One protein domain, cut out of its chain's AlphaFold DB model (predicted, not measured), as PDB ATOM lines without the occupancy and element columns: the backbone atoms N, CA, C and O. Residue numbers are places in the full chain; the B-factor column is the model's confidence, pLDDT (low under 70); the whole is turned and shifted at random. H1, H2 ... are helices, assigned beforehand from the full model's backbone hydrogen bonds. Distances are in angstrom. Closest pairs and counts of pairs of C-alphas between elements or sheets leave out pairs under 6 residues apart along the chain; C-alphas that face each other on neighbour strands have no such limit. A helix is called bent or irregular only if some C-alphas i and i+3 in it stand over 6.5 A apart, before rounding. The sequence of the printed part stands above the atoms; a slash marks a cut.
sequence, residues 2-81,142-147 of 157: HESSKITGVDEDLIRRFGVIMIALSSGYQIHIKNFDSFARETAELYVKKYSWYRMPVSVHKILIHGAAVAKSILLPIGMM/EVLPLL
ATOM      1  N   HIS A   2     197.041 187.054 224.046       90.88
ATOM      2  CA  HIS A   2     196.950 186.099 222.932       90.88
ATOM      3  C   HIS A   2     196.579 184.648 223.301       90.88
ATOM      4  O   HIS A   2     195.571 184.136 222.825       90.88
ATOM      5  N   GLU A   3     197.331 183.986 224.191       95.19
ATOM      6  CA  GLU A   3     197.054 182.576 224.533       95.19
ATOM      7  C   GLU A   3     195.673 182.377 225.179       95.19
ATOM      8  O   GLU A   3     194.941 181.457 224.821       95.19
ATOM      9  N   SER A   4     195.269 183.274 226.084       94.38
ATOM     10  CA  SER A   4     193.937 183.238 226.701       94.38
ATOM     11  C   SER A   4     192.826 183.445 225.670       94.38
ATOM     12  O   SER A   4     191.826 182.728 225.708       94.38
ATOM     13  N   SER A   5     193.012 184.382 224.737       96.00
ATOM     14  CA  SER A   5     192.089 184.635 223.621       96.00
ATOM     15  C   SER A   5     191.935 183.393 222.742       96.00
ATOM     16  O   SER A   5     190.827 182.901 222.536       96.00
ATOM     17  N   LYS A   6     193.059 182.796 222.331       96.56
ATOM     18  CA  LYS A   6     193.096 181.592 221.494       96.56
ATOM     19  C   LYS A   6     192.381 180.397 222.130       96.56
ATOM     20  O   LYS A   6     191.720 179.643 221.423       96.56
ATOM     21  N   ILE A   7     192.511 180.215 223.445       97.38
ATOM     22  CA  ILE A   7     191.890 179.094 224.170       97.38
ATOM     23  C   ILE A   7     190.394 179.337 224.412       97.38
ATOM     24  O   ILE A   7     189.594 178.417 224.271       97.38
ATOM     25  N   THR A   8     190.009 180.552 224.809       95.75
ATOM     26  CA  THR A   8     188.630 180.857 225.239       95.75
ATOM     27  C   THR A   8     187.720 181.337 224.108       95.75
ATOM     28  O   THR A   8     186.502 181.337 224.272       95.75
ATOM     29  N   GLY A   9     188.288 181.772 222.981       93.81
ATOM     30  CA  GLY A   9     187.563 182.440 221.898       93.81
ATOM     31  C   GLY A   9     187.096 183.859 222.250       93.81
ATOM     32  O   GLY A   9     186.319 184.454 221.502       93.81
ATOM     33  N   VAL A  10     187.531 184.402 223.390       94.69
ATOM     34  CA  VAL A  10     187.238 185.781 223.793       94.69
ATOM     35  C   VAL A  10     188.217 186.728 223.112       94.69
ATOM     36  O   VAL A  10     189.391 186.419 222.950       94.69
ATOM     37  N   ASP A  11     187.727 187.900 222.737       95.94
ATOM     38  CA  ASP A  11     188.483 188.927 222.051       95.94
ATOM     39  C   ASP A  11     189.749 189.335 222.810       95.94
ATOM     40  O   ASP A  11     189.699 189.700 223.987       95.94
ATOM     41  N   GLU A  12     190.881 189.323 222.107       96.00
ATOM     42  CA  GLU A  12     192.174 189.640 222.707       96.00
ATOM     43  C   GLU A  12     192.231 191.076 223.235       96.00
ATOM     44  O   GLU A  12     192.748 191.290 224.333       96.00
ATOM     45  N   ASP A  13     191.667 192.042 222.500       95.75
ATOM     46  CA  ASP A  13     191.672 193.446 222.920       95.75
ATOM     47  C   ASP A  13     190.864 193.647 224.203       95.75
ATOM     48  O   ASP A  13     191.313 194.326 225.127       95.75
ATOM     49  N   LEU A  14     189.709 192.985 224.311       95.38
ATOM     50  CA  LEU A  14     188.910 193.016 225.531       95.38
ATOM     51  C   LEU A  14     189.674 192.425 226.727       95.38
ATOM     52  O   LEU A  14     189.686 193.028 227.800       95.38
ATOM     53  N   ILE A  15     190.349 191.281 226.551       96.25
ATOM     54  CA  ILE A  15     191.168 190.665 227.610       96.25
ATOM     55  C   ILE A  15     192.315 191.601 228.015       96.25
ATOM     56  O   ILE A  15     192.568 191.780 229.207       96.25
ATOM     57  N   ARG A  16     192.998 192.210 227.039       96.19
ATOM     58  CA  ARG A  16     194.086 193.165 227.275       96.19
ATOM     59  C   ARG A  16     193.595 194.371 228.074       96.19
ATOM     60  O   ARG A  16     194.178 194.670 229.111       96.19
ATOM     61  N   ARG A  17     192.494 195.011 227.660       96.06
ATOM     62  CA  ARG A  17     191.897 196.168 228.356       96.06
ATOM     63  C   ARG A  17     191.521 195.839 229.801       96.06
ATOM     64  O   ARG A  17     191.838 196.615 230.701       96.06
ATOM     65  N   PHE A  18     190.916 194.674 230.051       95.94
ATOM     66  CA  PHE A  18     190.667 194.221 231.423       95.94
ATOM     67  C   PHE A  18     191.962 194.015 232.212       95.94
ATOM     68  O   PHE A  18     192.025 194.408 233.373       95.94
ATOM     69  N   GLY A  19     193.002 193.456 231.588       95.38
ATOM     70  CA  GLY A  19     194.329 193.332 232.192       95.38
ATOM     71  C   GLY A  19     194.901 194.682 232.629       95.38
ATOM     72  O   GLY A  19     195.290 194.832 233.782       95.38
ATOM     73  N   VAL A  20     194.870 195.682 231.747       95.81
ATOM     74  CA  VAL A  20     195.336 197.050 232.028       95.81
ATOM     75  C   VAL A  20     194.567 197.672 233.198       95.81
ATOM     76  O   VAL A  20     195.184 198.201 234.121       95.81
ATOM     77  N   ILE A  21     193.233 197.561 233.206       95.88
ATOM     78  CA  ILE A  21     192.389 198.072 234.299       95.88
ATOM     79  C   ILE A  21     192.746 197.396 235.623       95.88
ATOM     80  O   ILE A  21     192.923 198.077 236.630       95.88
ATOM     81  N   MET A  22     192.877 196.068 235.633       94.31
ATOM     82  CA  MET A  22     193.208 195.321 236.846       94.31
ATOM     83  C   MET A  22     194.583 195.708 237.389       94.31
ATOM     84  O   MET A  22     194.701 195.946 238.589       94.31
ATOM     85  N   ILE A  23     195.589 195.843 236.518       93.81
ATOM     86  CA  ILE A  23     196.931 196.281 236.920       93.81
ATOM     87  C   ILE A  23     196.880 197.705 237.481       93.81
ATOM     88  O   ILE A  23     197.483 197.954 238.520       93.81
ATOM     89  N   ALA A  24     196.135 198.623 236.855       93.38
ATOM     90  CA  ALA A  24     195.980 199.989 237.355       93.38
ATOM     91  C   ALA A  24     195.385 200.008 238.776       93.38
ATOM     92  O   ALA A  24     195.935 200.660 239.664       93.38
ATOM     93  N   LEU A  25     194.314 199.238 239.012       92.50
ATOM     94  CA  LEU A  25     193.652 199.130 240.318       92.50
ATOM     95  C   LEU A  25     194.558 198.506 241.393       92.50
ATOM     96  O   LEU A  25     194.544 198.959 242.539       92.50
ATOM     97  N   SER A  26     195.358 197.495 241.036       91.38
ATOM     98  CA  SER A  26     196.261 196.794 241.960       91.38
ATOM     99  C   SER A  26     197.642 197.443 242.101       91.38
ATOM    100  O   SER A  26     198.464 196.962 242.876       91.38
ATOM    101  N   SER A  27     197.933 198.500 241.341       89.38
ATOM    102  CA  SER A  27     199.270 199.102 241.257       89.38
ATOM    103  C   SER A  27     199.730 199.775 242.557       89.38
ATOM    104  O   SER A  27     200.927 199.941 242.773       89.38
ATOM    105  N   GLY A  28     198.785 200.169 243.416       87.69
ATOM    106  CA  GLY A  28     199.063 200.954 244.620       87.69
ATOM    107  C   GLY A  28     199.332 202.439 244.353       87.69
ATOM    108  O   GLY A  28     199.590 203.164 245.308       87.69
ATOM    109  N   TYR A  29     199.232 202.904 243.101       90.56
ATOM    110  CA  TYR A  29     199.324 204.322 242.739       90.56
ATOM    111  C   TYR A  29     197.945 204.975 242.658       90.56
ATOM    112  O   TYR A  29     196.921 204.306 242.485       90.56
ATOM    113  N   GLN A  30     197.919 206.304 242.761       91.50
ATOM    114  CA  GLN A  30     196.696 207.070 242.550       91.50
ATOM    115  C   GLN A  30     196.263 206.999 241.083       91.50
ATOM    116  O   GLN A  30     197.085 207.033 240.169       91.50
ATOM    117  N   ILE A  31     194.955 206.898 240.856       92.94
ATOM    118  CA  ILE A  31     194.384 206.736 239.517       92.94
ATOM    119  C   ILE A  31     194.059 208.106 238.931       92.94
ATOM    120  O   ILE A  31     193.367 208.918 239.548       92.94
ATOM    121  N   HIS A  32     194.477 208.343 237.689       94.19
ATOM    122  CA  HIS A  32     194.078 209.530 236.951       94.19
ATOM    123  C   HIS A  32     192.618 209.396 236.480       94.19
ATOM    124  O   HIS A  32     192.320 208.818 235.431       94.19
ATOM    125  N   ILE A  33     191.696 209.963 237.265       93.81
ATOM    126  CA  ILE A  33     190.239 209.753 237.162       93.81
ATOM    127  C   ILE A  33     189.686 209.930 235.742       93.81
ATOM    128  O   ILE A  33     188.910 209.094 235.290       93.81
ATOM    129  N   LYS A  34     190.080 210.988 235.020       94.81
ATOM    130  CA  LYS A  34     189.547 211.265 233.670       94.81
ATOM    131  C   LYS A  34     189.983 210.216 232.645       94.81
ATOM    132  O   LYS A  34     189.166 209.747 231.859       94.81
ATOM    133  N   ASN A  35     191.262 209.847 232.678       94.81
ATOM    134  CA  ASN A  35     191.838 208.890 231.728       94.81
ATOM    135  C   ASN A  35     191.281 207.494 232.001       94.81
ATOM    136  O   ASN A  35     190.896 206.788 231.073       94.81
ATOM    137  N   PHE A  36     191.157 207.139 233.281       95.75
ATOM    138  CA  PHE A  36     190.543 205.888 233.696       95.75
ATOM    139  C   PHE A  36     189.058 205.806 233.319       95.75
ATOM    140  O   PHE A  36     188.650 204.787 232.774       95.75
ATOM    141  N   ASP A  37     188.258 206.858 233.544       96.38
ATOM    142  CA  ASP A  37     186.831 206.863 233.169       96.38
ATOM    143  C   ASP A  37     186.646 206.692 231.654       96.38
ATOM    144  O   ASP A  37     185.840 205.867 231.228       96.38
ATOM    145  N   SER A  38     187.439 207.399 230.838       96.94
ATOM    146  CA  SER A  38     187.412 207.239 229.375       96.94
ATOM    147  C   SER A  38     187.757 205.809 228.966       96.94
ATOM    148  O   SER A  38     186.993 205.161 228.251       96.94
ATOM    149  N   PHE A  39     188.868 205.276 229.484       96.94
ATOM    150  CA  PHE A  39     189.319 203.925 229.158       96.94
ATOM    151  C   PHE A  39     188.304 202.855 229.595       96.94
ATOM    152  O   PHE A  39     188.038 201.895 228.865       96.94
ATOM    153  N   ALA A  40     187.686 203.029 230.765       96.94
ATOM    154  CA  ALA A  40     186.675 202.127 231.303       96.94
ATOM    155  C   ALA A  40     185.371 202.157 230.483       96.94
ATOM    156  O   ALA A  40     184.809 201.096 230.192       96.94
ATOM    157  N   ARG A  41     184.927 203.341 230.039       96.94
ATOM    158  CA  ARG A  41     183.746 203.504 229.174       96.94
ATOM    159  C   ARG A  41     183.945 202.891 227.797       96.94
ATOM    160  O   ARG A  41     183.106 202.102 227.374       96.94
ATOM    161  N   GLU A  42     185.072 203.161 227.145       97.31
ATOM    162  CA  GLU A  42     185.406 202.522 225.867       97.31
ATOM    163  C   GLU A  42     185.444 200.991 225.992       97.31
ATOM    164  O   GLU A  42     184.973 200.262 225.117       97.31
ATOM    165  N   THR A  43     185.975 200.480 227.107       97.00
ATOM    166  CA  THR A  43     185.999 199.037 227.380       97.00
ATOM    167  C   THR A  43     184.584 198.479 227.574       97.00
ATOM    168  O   THR A  43     184.285 197.384 227.094       97.00
ATOM    169  N   ALA A  44     183.682 199.228 228.219       96.88
ATOM    170  CA  ALA A  44     182.273 198.851 228.342       96.88
ATOM    171  C   ALA A  44     181.549 198.844 226.985       96.88
ATOM    172  O   ALA A  44     180.784 197.920 226.704       96.88
ATOM    173  N   GLU A  45     181.810 199.827 226.124       97.06
ATOM    174  CA  GLU A  45     181.259 199.882 224.766       97.06
ATOM    175  C   GLU A  45     181.738 198.700 223.918       97.06
ATOM    176  O   GLU A  45     180.930 198.045 223.252       97.06
ATOM    177  N   LEU A  46     183.030 198.361 223.997       96.62
ATOM    178  CA  LEU A  46     183.591 197.186 223.331       96.62
ATOM    179  C   LEU A  46     182.933 195.889 223.826       96.62
ATOM    180  O   LEU A  46     182.587 195.025 223.013       96.62
ATOM    181  N   TYR A  47     182.722 195.770 225.140       96.62
ATOM    182  CA  TYR A  47     182.043 194.629 225.751       96.62
ATOM    183  C   TYR A  47     180.626 194.460 225.197       96.62
ATOM    184  O   TYR A  47     180.275 193.380 224.730       96.62
ATOM    185  N   VAL A  48     179.821 195.528 225.195       96.12
ATOM    186  CA  VAL A  48     178.445 195.487 224.676       96.12
ATOM    187  C   VAL A  48     178.441 195.196 223.176       96.12
ATOM    188  O   VAL A  48     177.629 194.403 222.713       96.12
ATOM    189  N   LYS A  49     179.374 195.768 222.408       96.75
ATOM    190  CA  LYS A  49     179.465 195.540 220.960       96.75
ATOM    191  C   LYS A  49     179.750 194.078 220.604       96.75
ATOM    192  O   LYS A  49     179.168 193.576 219.646       96.75
ATOM    193  N   LYS A  50     180.647 193.404 221.333       95.50
ATOM    194  CA  LYS A  50     181.054 192.016 221.031       95.50
ATOM    195  C   LYS A  50     180.228 190.959 221.765       95.50
ATOM    196  O   LYS A  50     180.025 189.869 221.237       95.50
ATOM    197  N   TYR A  51     179.735 191.280 222.958       96.00
ATOM    198  CA  TYR A  51     179.116 190.329 223.881       96.00
ATOM    199  C   TYR A  51     177.787 190.841 224.453       96.00
ATOM    200  O   TYR A  51     177.457 190.547 225.597       96.00
ATOM    201  N   SER A  52     176.985 191.567 223.661       94.94
ATOM    202  CA  SER A  52     175.657 192.076 224.069       94.94
ATOM    203  C   SER A  52     174.710 191.000 224.607       94.94
ATOM    204  O   SER A  52     173.848 191.291 225.435       94.94
ATOM    205  N   TRP A  53     174.868 189.759 224.146       96.44
ATOM    206  CA  TRP A  53     174.087 188.604 224.581       96.44
ATOM    207  C   TRP A  53     174.374 188.196 226.034       96.44
ATOM    208  O   TRP A  53     173.525 187.569 226.668       96.44
ATOM    209  N   TYR A  54     175.544 188.547 226.578       95.88
ATOM    210  CA  TYR A  54     175.909 188.260 227.959       95.88
ATOM    211  C   TYR A  54     175.772 189.521 228.807       95.88
ATOM    212  O   TYR A  54     176.456 190.526 228.608       95.88
ATOM    213  N   ARG A  55     174.892 189.468 229.806       94.75
ATOM    214  CA  ARG A  55     174.719 190.587 230.730       94.75
ATOM    215  C   ARG A  55     175.998 190.796 231.539       94.75
ATOM    216  O   ARG A  55     176.450 189.887 232.229       94.75
ATOM    217  N   MET A  56     176.519 192.022 231.517       95.25
ATOM    218  CA  MET A  56     177.703 192.398 232.288       95.25
ATOM    219  C   MET A  56     177.517 192.056 233.783       95.25
ATOM    220  O   MET A  56     176.541 192.514 234.390       95.25
ATOM    221  N   PRO A  57     178.429 191.271 234.392       96.62
ATOM    222  CA  PRO A  57     178.377 190.963 235.818       96.62
ATOM    223  C   PRO A  57     178.439 192.224 236.679       96.62
ATOM    224  O   PRO A  57     179.069 193.212 236.306       96.62
ATOM    225  N   VAL A  58     177.846 192.177 237.874       96.94
ATOM    226  CA  VAL A  58     177.779 193.337 238.782       96.94
ATOM    227  C   VAL A  58     179.171 193.858 239.158       96.94
ATOM    228  O   VAL A  58     179.361 195.067 239.234       96.94
ATOM    229  N   SER A  59     180.152 192.975 239.368       95.94
ATOM    230  CA  SER A  59     181.543 193.364 239.648       95.94
ATOM    231  C   SER A  59     182.167 194.127 238.477       95.94
ATOM    232  O   SER A  59     182.689 195.221 238.669       95.94
ATOM    233  N   VAL A  60     182.036 193.596 237.260       96.44
ATOM    234  CA  VAL A  60     182.531 194.230 236.028       96.44
ATOM    235  C   VAL A  60     181.844 195.576 235.799       96.44
ATOM    236  O   VAL A  60     182.515 196.562 235.523       96.44
ATOM    237  N   HIS A  61     180.527 195.650 235.990       96.25
ATOM    238  CA  HIS A  61     179.770 196.894 235.869       96.25
ATOM    239  C   HIS A  61     180.228 197.947 236.881       96.25
ATOM    240  O   HIS A  61     180.451 199.099 236.514       96.25
ATOM    241  N   LYS A  62     180.426 197.558 238.147       96.12
ATOM    242  CA  LYS A  62     180.963 198.458 239.174       96.12
ATOM    243  C   LYS A  62     182.343 198.987 238.794       96.12
ATOM    244  O   LYS A  62     182.580 200.169 238.984       96.12
ATOM    245  N   ILE A  63     183.217 198.156 238.226       95.88
ATOM    246  CA  ILE A  63     184.547 198.589 237.779       95.88
ATOM    247  C   ILE A  63     184.439 199.534 236.576       95.88
ATOM    248  O   ILE A  63     184.979 200.635 236.619       95.88
ATOM    249  N   LEU A  64     183.723 199.140 235.520       96.88
ATOM    250  CA  LEU A  64     183.720 199.884 234.259       96.88
ATOM    251  C   LEU A  64     182.878 201.168 234.297       96.88
ATOM    252  O   LEU A  64     183.231 202.147 233.652       96.88
ATOM    253  N   ILE A  65     181.762 201.171 235.031       96.25
ATOM    254  CA  ILE A  65     180.819 202.302 235.066       96.25
ATOM    255  C   ILE A  65     180.993 203.155 236.323       96.25
ATOM    256  O   ILE A  65     180.849 204.375 236.264       96.25
ATOM    257  N   HIS A  66     181.293 202.534 237.466       95.25
ATOM    258  CA  HIS A  66     181.416 203.239 238.745       95.25
ATOM    259  C   HIS A  66     182.859 203.347 239.254       95.25
ATOM    260  O   HIS A  66     183.091 204.066 240.226       95.25
ATOM    261  N   GLY A  67     183.836 202.699 238.610       93.38
ATOM    262  CA  GLY A  67     185.203 202.602 239.124       93.38
ATOM    263  C   GLY A  67     185.867 203.963 239.300       93.38
ATOM    264  O   GLY A  67     186.446 204.220 240.350       93.38
ATOM    265  N   ALA A  68     185.698 204.874 238.337       94.00
ATOM    266  CA  ALA A  68     186.225 206.236 238.429       94.00
ATOM    267  C   ALA A  68     185.590 207.043 239.576       94.00
ATOM    268  O   ALA A  68     186.276 207.780 240.283       94.00
ATOM    269  N   ALA A  69     184.280 206.886 239.798       94.75
ATOM    270  CA  ALA A  69     183.577 207.555 240.890       94.75
ATOM    271  C   ALA A  69     184.040 207.038 242.261       94.75
ATOM    272  O   ALA A  69     184.258 207.832 243.174       94.75
ATOM    273  N   VAL A  70     184.252 205.723 242.384       93.00
ATOM    274  CA  VAL A  70     184.806 205.102 243.595       93.00
ATOM    275  C   VAL A  70     186.241 205.574 243.827       93.00
ATOM    276  O   VAL A  70     186.538 206.051 244.921       93.00
ATOM    277  N   ALA A  71     187.095 205.539 242.800       91.38
ATOM    278  CA  ALA A  71     188.482 206.007 242.869       91.38
ATOM    279  C   ALA A  71     188.595 207.484 243.284       91.38
ATOM    280  O   ALA A  71     189.538 207.863 243.964       91.38
ATOM    281  N   LYS A  72     187.612 208.316 242.925       92.50
ATOM    282  CA  LYS A  72     187.548 209.719 243.354       92.50
ATOM    283  C   LYS A  72     187.134 209.890 244.823       92.50
ATOM    284  O   LYS A  72     187.466 210.899 245.434       92.50
ATOM    285  N   SER A  73     186.352 208.959 245.368       92.12
ATOM    286  CA  SER A  73     185.785 209.065 246.723       92.12
ATOM    287  C   SER A  73     186.726 208.604 247.839       92.12
ATOM    288  O   SER A  73     186.507 208.932 249.002       92.12
ATOM    289  N   ILE A  74     187.749 207.826 247.494       89.81
ATOM    290  CA  ILE A  74     188.690 207.229 248.441       89.81
ATOM    291  C   ILE A  74     189.903 208.136 248.660       89.81
ATOM    292  O   ILE A  74     190.348 208.836 247.757       89.81
ATOM    293  N   LEU A  75     190.447 208.104 249.877       89.19
ATOM    294  CA  LEU A  75     191.626 208.891 250.253       89.19
ATOM    295  C   LEU A  75     192.937 208.243 249.781       89.19
ATOM    296  O   LEU A  75     193.881 208.930 249.402       89.19
ATOM    297  N   LEU A  76     193.002 206.913 249.836       89.44
ATOM    298  CA  LEU A  76     194.192 206.131 249.520       89.44
ATOM    299  C   LEU A  76     194.006 205.381 248.197       89.44
ATOM    300  O   LEU A  76     192.867 205.088 247.827       89.44
ATOM    301  N   PRO A  77     195.101 205.021 247.505       89.88
ATOM    302  CA  PRO A  77     195.041 204.181 246.314       89.88
ATOM    303  C   PRO A  77     194.247 202.893 246.551       89.88
ATOM    304  O   PRO A  77     194.389 202.256 247.598       89.88
ATOM    305  N   ILE A  78     193.468 202.461 245.553       90.50
ATOM    306  CA  ILE A  78     192.598 201.270 245.655       90.50
ATOM    307  C   ILE A  78     193.386 200.039 246.103       90.50
ATOM    308  O   ILE A  78     192.947 199.328 247.006       90.50
ATOM    309  N   GLY A  79     194.575 199.820 245.534       87.88
ATOM    310  CA  GLY A  79     195.432 198.692 245.899       87.88
ATOM    311  C   GLY A  79     195.823 198.663 247.383       87.88
ATOM    312  O   GLY A  79     195.949 197.585 247.955       87.88
ATOM    313  N   MET A  80     195.946 199.825 248.039       89.81
ATOM    314  CA  MET A  80     196.242 199.907 249.477       89.81
ATOM    315  C   MET A  80     195.018 199.621 250.357       89.81
ATOM    316  O   MET A  80     195.173 199.245 251.515       89.81
ATOM    317  N   MET A  81     193.808 199.778 249.817       89.81
ATOM    318  CA  MET A  81     192.541 199.489 250.499       89.81
ATOM    319  C   MET A  81     192.036 198.053 250.260       89.81
ATOM    320  O   MET A  81     190.876 197.751 250.537       89.81
ATOM    321  N   GLU A 142     201.033 200.782 228.766       89.56
ATOM    322  CA  GLU A 142     199.598 201.065 228.620       89.56
ATOM    323  C   GLU A 142     198.915 201.489 229.930       89.56
ATOM    324  O   GLU A 142     197.859 202.119 229.904       89.56
ATOM    325  N   VAL A 143     199.496 201.131 231.078       91.69
ATOM    326  CA  VAL A 143     198.951 201.439 232.406       91.69
ATOM    327  C   VAL A 143     199.408 202.819 232.877       91.69
ATOM    328  O   VAL A 143     198.669 203.488 233.595       91.69
ATOM    329  N   LEU A 144     200.593 203.275 232.456       91.00
ATOM    330  CA  LEU A 144     201.192 204.530 232.924       91.00
ATOM    331  C   LEU A 144     200.271 205.755 232.741       91.00
ATOM    332  O   LEU A 144     200.143 206.520 233.692       91.00
ATOM    333  N   PRO A 145     199.547 205.935 231.613       92.31
ATOM    334  CA  PRO A 145     198.629 207.065 231.436       92.31
ATOM    335  C   PRO A 145     197.411 207.044 232.368       92.31
ATOM    336  O   PRO A 145     196.714 208.055 232.500       92.31
ATOM    337  N   LEU A 146     197.100 205.890 232.967       92.06
ATOM    338  CA  LEU A 146     195.981 205.722 233.895       92.06
ATOM    339  C   LEU A 146     196.372 206.039 235.340       92.06
ATOM    340  O   LEU A 146     195.489 206.142 236.193       92.06
ATOM    341  N   LEU A 147     197.665 206.188 235.618       92.44
ATOM    342  CA  LEU A 147     198.205 206.417 236.949       92.44
ATOM    343  C   LEU A 147     198.770 207.830 237.072       92.44
ATOM    344  O   LEU A 147     199.228 208.435 236.105       92.44
TER     345      LEU A 147
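Overview. This is residues 2 to 81 and 142 to 147 of the 157 residues of an uncharacterized protein of Acyrthosiphon pisum (UniProt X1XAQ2). Three helices, H2, H3 and H4, make an up-and-down bundle, with H3, the longest, touching both of the others and the centres of the three forming a triangle. Short H1 makes a corner at the first end of H2, and the four-residue H5 packs on the last end of H2. The printed part has 86 residues, with five named helices in the order H1, H2, H3, H4, H5 and no named strand; its class is all helix. It is compact, with a radius of gyration of the C-alphas of 13.2 A, and elongated, spanning 38 by 24 by 20 A.

Along the chain. H3 is the longest helix, residues 33 to 51, 26.0 A from C-alpha 33 at (190.239, 209.753, 237.162) to C-alpha 51 at (179.116, 190.329, 223.881). H2, residues 12 to 26, measures 20.9 A, and H4, residues 58 to 73, measures 19.4 A. H4 is irregular, with C-alphas 65 and 68 7.5 A apart, and has a kink of 66 degrees near residue 67. H1 holds residues 2 to 8, 10.1 A, and begins with C-alpha 2 at (196.950, 186.099, 222.932). H5 holds residues 78 to 81, 5.2 A, and ends with C-alpha 81 at (192.541, 199.489, 250.499).

Arrangement. H2, H3 and H4 are a bundle, up and down, each running against the one before it. H3 and H4 form a helical hairpin and touch, with the closest C-alphas, those of Ala 40 and Leu 64, 4.7 A apart; they run opposite ways at a shallow tilt of 10 degrees. H3 touches H2 with residues 40 to 47 alone; the closest C-alphas are those of Thr 43 and Arg 17, 6.6 A apart. H2 and H3 are also a helical hairpin, running opposite ways at a shallow tilt of 33 degrees, only just short of steep. H2 and H4 are near each other, with 10 pairs of C-alphas within 10 A. H2 is the hub, touching three helices. It touches H1 with residues 12 to 15 alone, the closest C-alphas being those of Glu 12 and Ser 5, 5.1 A apart; the two are only just about perpendicular, at 73 degrees. H2 touches H5 with residues 25 to 26 alone, the closest C-alphas being those of Ser 26 and Gly 79, 4.5 A apart. H4 and H5 are close but not clearly touching: the C-alphas of Ala 71 and Ile 78 are the closest, 6.9 A apart. H1 is apart from H3, H4 and H5, and H3 is apart from H5. In H1, H2 and H3 every O i to N i+4 pair is within hydrogen-bond range; in H4 it is 10 of 12, and H5 is too short for such a pair.

Size, cuts and confidence. The C-alphas of Lys 6 and Leu 75 are the two farthest apart, 39.7 A. Residues 82 to 141 are not printed, and C-alphas 81 and 142 are 23.0 A apart across the cut; residues 142 to 147 hold no named element. The links H1 to H2 and H4 to H5 are tight, those from H2 to H3 and H3 to H4 short, and none is long. The mean pLDDT of the printed part is 94.3, and no printed residue is under 70.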